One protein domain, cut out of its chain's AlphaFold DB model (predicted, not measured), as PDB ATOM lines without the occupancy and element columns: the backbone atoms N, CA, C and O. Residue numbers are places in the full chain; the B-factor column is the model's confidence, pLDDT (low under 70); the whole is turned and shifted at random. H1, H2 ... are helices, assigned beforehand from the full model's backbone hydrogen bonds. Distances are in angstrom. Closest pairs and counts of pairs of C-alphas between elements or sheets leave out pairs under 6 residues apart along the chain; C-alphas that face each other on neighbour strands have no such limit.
ATOM      1  N   GLU A 104     -37.722  46.654  10.345       82.81
ATOM      2  CA  GLU A 104     -38.763  45.649  10.523       82.81
ATOM      3  C   GLU A 104     -40.128  46.313  10.705       82.81
ATOM      4  O   GLU A 104     -41.076  45.959  10.007       82.81
ATOM      5  N   PHE A 105     -40.210  47.324  11.573       86.94
ATOM      6  CA  PHE A 105     -41.443  48.068  11.846       86.94
ATOM      7  C   PHE A 105     -41.764  49.087  10.754       86.94
ATOM      8  O   PHE A 105     -42.936  49.382  10.526       86.94
ATOM      9  N   ARG A 106     -40.754  49.595  10.037       86.94
ATOM     10  CA  ARG A 106     -40.962  50.496   8.890       86.94
ATOM     11  C   ARG A 106     -41.528  49.798   7.659       86.94
ATOM     12  O   ARG A 106     -42.235  50.420   6.876       86.94
ATOM     13  N   ARG A 107     -41.191  48.523   7.456       84.88
ATOM     14  CA  ARG A 107     -41.628  47.736   6.290       84.88
ATOM     15  C   ARG A 107     -42.820  46.828   6.585       84.88
ATOM     16  O   ARG A 107     -43.304  46.161   5.669       84.88
ATOM     17  N   ALA A 108     -43.266  46.763   7.836       85.81
ATOM     18  CA  ALA A 108     -44.414  45.957   8.214       85.81
ATOM     19  C   ALA A 108     -45.698  46.529   7.600       85.81
ATOM     20  O   ALA A 108     -45.886  47.744   7.534       85.81
ATOM     21  N   ARG A 109     -46.590  45.647   7.145       85.00
ATOM     22  CA  ARG A 109     -47.923  46.058   6.696       85.00
ATOM     23  C   ARG A 109     -48.920  45.928   7.831       85.00
ATOM     24  O   ARG A 109     -48.893  44.943   8.568       85.00
ATOM     25  N   PHE A 110     -49.807  46.913   7.933       88.62
ATOM     26  CA  PHE A 110     -50.922  46.864   8.866       88.62
ATOM     27  C   PHE A 110     -52.012  45.956   8.314       88.62
ATOM     28  O   PHE A 110     -52.511  46.177   7.210       88.62
ATOM     29  N   CYS A 111     -52.352  44.930   9.082       86.44
ATOM     30  CA  CYS A 111     -53.357  43.938   8.717       86.44
ATOM     31  C   CYS A 111     -54.386  43.839   9.851       86.44
ATOM     32  O   CYS A 111     -54.059  44.103  11.013       86.44
ATOM     33  N   SER A 112     -55.633  43.491   9.523       85.75
ATOM     34  CA  SER A 112     -56.643  43.237  10.558       85.75
ATOM     35  C   SER A 112     -56.288  41.979  11.357       85.75
ATOM     36  O   SER A 112     -55.525  41.130  10.892       85.75
ATOM     37  N   GLU A 113     -56.857  41.820  12.551       82.31
ATOM     38  CA  GLU A 113     -56.574  40.655  13.404       82.31
ATOM     39  C   GLU A 113     -56.873  39.328  12.691       82.31
ATOM     40  O   GLU A 113     -56.074  38.394  12.759       82.31
ATOM     41  N   GLN A 114     -57.955  39.262  11.902       79.06
ATOM     42  CA  GLN A 114     -58.270  38.057  11.128       79.06
ATOM     43  C   GLN A 114     -57.253  37.790  10.008       79.06
ATOM     44  O   GLN A 114     -57.021  36.639   9.644       79.06
ATOM     45  N   GLN A 115     -56.639  38.831   9.447       78.00
ATOM     46  CA  GLN A 115     -55.620  38.687   8.406       78.00
ATOM     47  C   GLN A 115     -54.275  38.244   8.977       78.00
ATOM     48  O   GLN A 115     -53.549  37.532   8.293       78.00
ATOM     49  N   VAL A 116     -53.954  38.625  10.216       80.12
ATOM     50  CA  VAL A 116     -52.750  38.152  10.914       80.12
ATOM     51  C   VAL A 116     -52.870  36.665  11.248       80.12
ATOM     52  O   VAL A 116     -51.925  35.919  11.013       80.12
ATOM     53  N   LEU A 117     -54.040  36.213  11.711       78.56
ATOM     54  CA  LEU A 117     -54.289  34.799  12.023       78.56
ATOM     55  C   LEU A 117     -54.248  33.893  10.785       78.56
ATOM     56  O   LEU A 117     -53.806  32.752  10.865       78.56
ATOM     57  N   ASN A 118     -54.682  34.412   9.634       79.69
ATOM     58  CA  ASN A 118     -54.685  33.688   8.362       79.69
ATOM     59  C   ASN A 118     -53.428  33.947   7.510       79.69
ATOM     60  O   ASN A 118     -53.327  33.454   6.383       79.69
ATOM     61  N   ALA A 119     -52.472  34.741   8.002       75.56
ATOM     62  CA  ALA A 119     -51.252  35.041   7.267       75.56
ATOM     63  C   ALA A 119     -50.347  33.803   7.215       75.56
ATOM     64  O   ALA A 119     -50.033  33.193   8.234       75.56
ATOM     65  N   ARG A 120     -49.871  33.454   6.010       73.06
ATOM     66  CA  ARG A 120     -48.818  32.439   5.850       73.06
ATOM     67  C   ARG A 120     -47.580  32.823   6.676       73.06
ATOM     68  O   ARG A 120     -47.227  34.008   6.692       73.06
ATOM     69  N   PRO A 121     -46.862  31.840   7.252       64.06
ATOM     70  CA  PRO A 121     -45.572  32.072   7.894       64.06
ATOM     71  C   PRO A 121     -44.586  32.598   6.841       64.06
ATOM     72  O   PRO A 121     -44.090  31.853   6.003       64.06
ATOM     73  N   GLY A 122     -44.388  33.916   6.817       65.62
ATOM     74  CA  GLY A 122     -43.597  34.614   5.798       65.62
ATOM     75  C   GLY A 122     -44.136  36.000   5.437       65.62
ATOM     76  O   GLY A 122     -43.363  36.876   5.053       65.62
ATOM     77  N   ASN A 123     -45.436  36.247   5.630       70.12
ATOM     78  CA  ASN A 123     -46.006  37.578   5.442       70.12
ATOM     79  C   ASN A 123     -45.788  38.419   6.705       70.12
ATOM     80  O   ASN A 123     -46.336  38.122   7.763       70.12
ATOM     81  N   LYS A 124     -45.000  39.495   6.589       70.31
ATOM     82  CA  LYS A 124     -44.751  40.476   7.662       70.31
ATOM     83  C   LYS A 124     -45.969  41.400   7.848       70.31
ATOM     84  O   LYS A 124     -45.917  42.589   7.532       70.31
ATOM     85  N   CYS A 125     -47.080  40.820   8.292       82.31
ATOM     86  CA  CYS A 125     -48.283  41.527   8.726       82.31
ATOM     87  C   CYS A 125     -48.221  41.739  10.243       82.31
ATOM     88  O   CYS A 125     -47.968  40.793  10.985       82.31
ATOM     89  N   ILE A 126     -48.486  42.958  10.703       86.50
ATOM     90  CA  ILE A 126     -48.585  43.301  12.126       86.50
ATOM     91  C   ILE A 126     -49.864  44.109  12.362       86.50
ATOM     92  O   ILE A 126     -50.309  44.855  11.488       86.50
ATOM     93  N   THR A 127     -50.483  43.968  13.532       90.06
ATOM     94  CA  THR A 127     -51.582  44.857  13.931       90.06
ATOM     95  C   THR A 127     -51.019  46.200  14.394       90.06
ATOM     96  O   THR A 127     -49.882  46.286  14.862       90.06
ATOM     97  N   PHE A 128     -51.811  47.268  14.299       87.75
ATOM     98  CA  PHE A 128     -51.367  48.593  14.742       87.75
ATOM     99  C   PHE A 128     -50.995  48.616  16.234       87.75
ATOM    100  O   PHE A 128     -49.968  49.180  16.604       87.75
ATOM    101  N   GLY A 129     -51.771  47.931  17.084       88.19
ATOM    102  CA  GLY A 129     -51.473  47.817  18.516       88.19
ATOM    103  C   GLY A 129     -50.120  47.152  18.786       88.19
ATOM    104  O   GLY A 129     -49.318  47.678  19.555       88.19
ATOM    105  N   ASN A 130     -49.821  46.056  18.082       87.25
ATOM    106  CA  ASN A 130     -48.542  45.358  18.222       87.25
ATOM    107  C   ASN A 130     -47.371  46.167  17.651       87.25
ATOM    108  O   ASN A 130     -46.256  46.068  18.153       87.25
ATOM    109  N   TRP A 131     -47.610  46.989  16.628       90.00
ATOM    110  CA  TRP A 131     -46.603  47.901  16.088       90.00
ATOM    111  C   TRP A 131     -46.240  49.004  17.088       90.00
ATOM    112  O   TRP A 131     -45.060  49.199  17.371       90.00
ATOM    113  N   VAL A 132     -47.237  49.674  17.681       90.69
ATOM    114  CA  VAL A 132     -46.992  50.702  18.709       90.69
ATOM    115  C   VAL A 132     -46.317  50.087  19.934       90.69
ATOM    116  O   VAL A 132     -45.336  50.638  20.428       90.69
ATOM    117  N   GLY A 133     -46.809  48.933  20.398       92.56
ATOM    118  CA  GLY A 133     -46.226  48.203  21.524       92.56
ATOM    119  C   GLY A 133     -44.772  47.807  21.267       92.56
ATOM    120  O   GLY A 133     -43.903  48.125  22.071       92.56
ATOM    121  N   GLY A 134     -44.483  47.221  20.101       89.06
ATOM    122  CA  GLY A 134     -43.127  46.825  19.718       89.06
ATOM    123  C   GLY A 134     -42.151  48.000  19.620       89.06
ATOM    124  O   GLY A 134     -41.001  47.875  20.032       89.06
ATOM    125  N   ILE A 135     -42.606  49.164  19.146       89.12
ATOM    126  CA  ILE A 135     -41.795  50.391  19.145       89.12
ATOM    127  C   ILE A 135     -41.574  50.909  20.571       89.12
ATOM    128  O   ILE A 135     -40.462  51.309  20.916       89.12
ATOM    129  N   ALA A 136     -42.610  50.906  21.410       89.94
ATOM    130  CA  ALA A 136     -42.493  51.334  22.800       89.94
ATOM    131  C   ALA A 136     -41.508  50.451  23.579       89.94
ATOM    132  O   ALA A 136     -40.680  50.968  24.328       89.94
ATOM    133  N   ASP A 137     -41.558  49.138  23.366       91.44
ATOM    134  CA  ASP A 137     -40.635  48.187  23.977       91.44
ATOM    135  C   ASP A 137     -39.217  48.337  23.418       91.44
ATOM    136  O   ASP A 137     -38.259  48.317  24.188       91.44
ATOM    137  N   TYR A 138     -39.067  48.580  22.111       87.88
ATOM    138  CA  TYR A 138     -37.774  48.892  21.494       87.88
ATOM    139  C   TYR A 138     -37.096  50.080  22.188       87.88
ATOM    140  O   TYR A 138     -35.962  49.951  22.641       87.88
ATOM    141  N   TYR A 139     -37.805  51.198  22.368       88.44
ATOM    142  CA  TYR A 139     -37.255  52.361  23.070       88.44
ATOM    143  C   TYR A 139     -37.076  52.129  24.580       88.44
ATOM    144  O   TYR A 139     -36.142  52.667  25.172       88.44
ATOM    145  N   ARG A 140     -37.929  51.320  25.225       89.62
ATOM    146  CA  ARG A 140     -37.791  50.986  26.656       89.62
ATOM    147  C   ARG A 140     -36.544  50.144  26.930       89.62
ATOM    148  O   ARG A 140     -35.909  50.331  27.962       89.62
ATOM    149  N   ASN A 141     -36.175  49.270  25.998       89.06
ATOM    150  CA  ASN A 141     -35.003  48.401  26.096       89.06
ATOM    151  C   ASN A 141     -33.694  49.091  25.668       89.06
ATOM    152  O   ASN A 141     -32.696  48.420  25.427       89.06
ATOM    153  N   GLY A 142     -33.694  50.423  25.557       82.38
ATOM    154  CA  GLY A 142     -32.519  51.191  25.150       82.38
ATOM    155  C   GLY A 142     -32.270  51.195  23.645       82.38
ATOM    156  O   GLY A 142     -31.220  51.662  23.228       82.38
ATOM    157  N   GLY A 143     -33.214  50.718  22.830       79.81
ATOM    158  CA  GLY A 143     -33.130  50.810  21.378       79.81
ATOM    159  C   GLY A 143     -33.114  52.261  20.895       79.81
ATOM    160  O   GLY A 143     -33.801  53.134  21.429       79.81
ATOM    161  N   GLY A 144     -32.320  52.514  19.860       74.06
ATOM    162  CA  GLY A 144     -32.164  53.819  19.238       74.06
ATOM    163  C   GLY A 144     -30.811  53.946  18.547       74.06
ATOM    164  O   GLY A 144     -30.090  52.967  18.359       74.06
ATOM    165  N   ILE A 145     -30.466  55.174  18.159       70.44
ATOM    166  CA  ILE A 145     -29.137  55.484  17.632       70.44
ATOM    167  C   ILE A 145     -28.177  55.536  18.824       70.44
ATOM    168  O   ILE A 145     -28.182  56.503  19.585       70.44
ATOM    169  N   HIS A 146     -27.380  54.484  19.003       71.69
ATOM    170  CA  HIS A 146     -26.261  54.503  19.938       71.69
ATOM    171  C   HIS A 146     -25.100  55.241  19.281       71.69
ATOM    172  O   HIS A 146     -24.511  54.755  18.318       71.69
TER     173      HIS A 146
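What this domain is: This is residues 104 to 146 of the 155 residues of the protein "Hypothetical protein" of Pseudictyota dubia (UniProt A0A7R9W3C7). The model is a loose rod in which the longest helix, H3, runs along one half of the length, while the other end is a loop of chain that holds the short helix H2. The loop narrows where residues 109 to 110 pair with residues 125 to 126, and the short helix H1 sits near H3 by Trp 131. The far part of H3 and the residues just after it, 136 to 142, stick out, and residues 143 to 146 follow as a tail. The printed part has 43 residues with three named helices, H1, H2 and H3 in that order, and no named strand; its class is all helix, with 22 residues in the named helices. The whole is loose, with a radius of gyration of the C-alphas of 11.8 A and spans of 36 by 17 by 13 A.

How they stand to each other: H3, residues 128 to 140, touches no helix. H1, residues 104 to 107, is close to H3 but not clearly touching, with 2 pairs of C-alphas within 8 A; the closest are those of Phe 105 and Trp 131, 6.7 A apart. The centres of H1 and H3 are 11.5 A apart. H2, residues 113 to 117, is apart from H1 and also apart from H3. Outside the helices, residues 109 to 110 pair with residues 125 to 126 in parallel, as strands do, in stretches too short to be named. Every pair of O i and N i+4 is within hydrogen-bond range in H2 and H3. H1 is too short for such a pair, and its one O i to N i+3 pair is not within range.

Where its parts are: H3 has 13 residues, from Phe 128 to Arg 140, and is 18.2 A long from first to last C-alpha. It begins at C-alpha 128, (-51.367, 48.593, 14.742), and ends at C-alpha 140, (-37.791, 50.986, 26.656). H1 has 4 residues, from Glu 104 to Arg 107, and spans 5.5 A; C-alpha 104 is at (-38.763, 45.649, 10.523). H2 has 5 residues, from Glu 113 to Leu 117, and spans 6.4 A.

The domain as a whole: The two C-alphas farthest apart are those of Asn 118 and His 146, at 37.1 A. The printed part runs from residue 104 to residue 146 with no cut. The link from H1 to H2 is tight, with 5 residues, and the link from H2 to H3 is short, with 10 residues. Residues 136 to 142, of which 136 to 140 belong to H3, stand free. The mean pLDDT of the printed part is 82.7, and residues 121 to 122 are under 70.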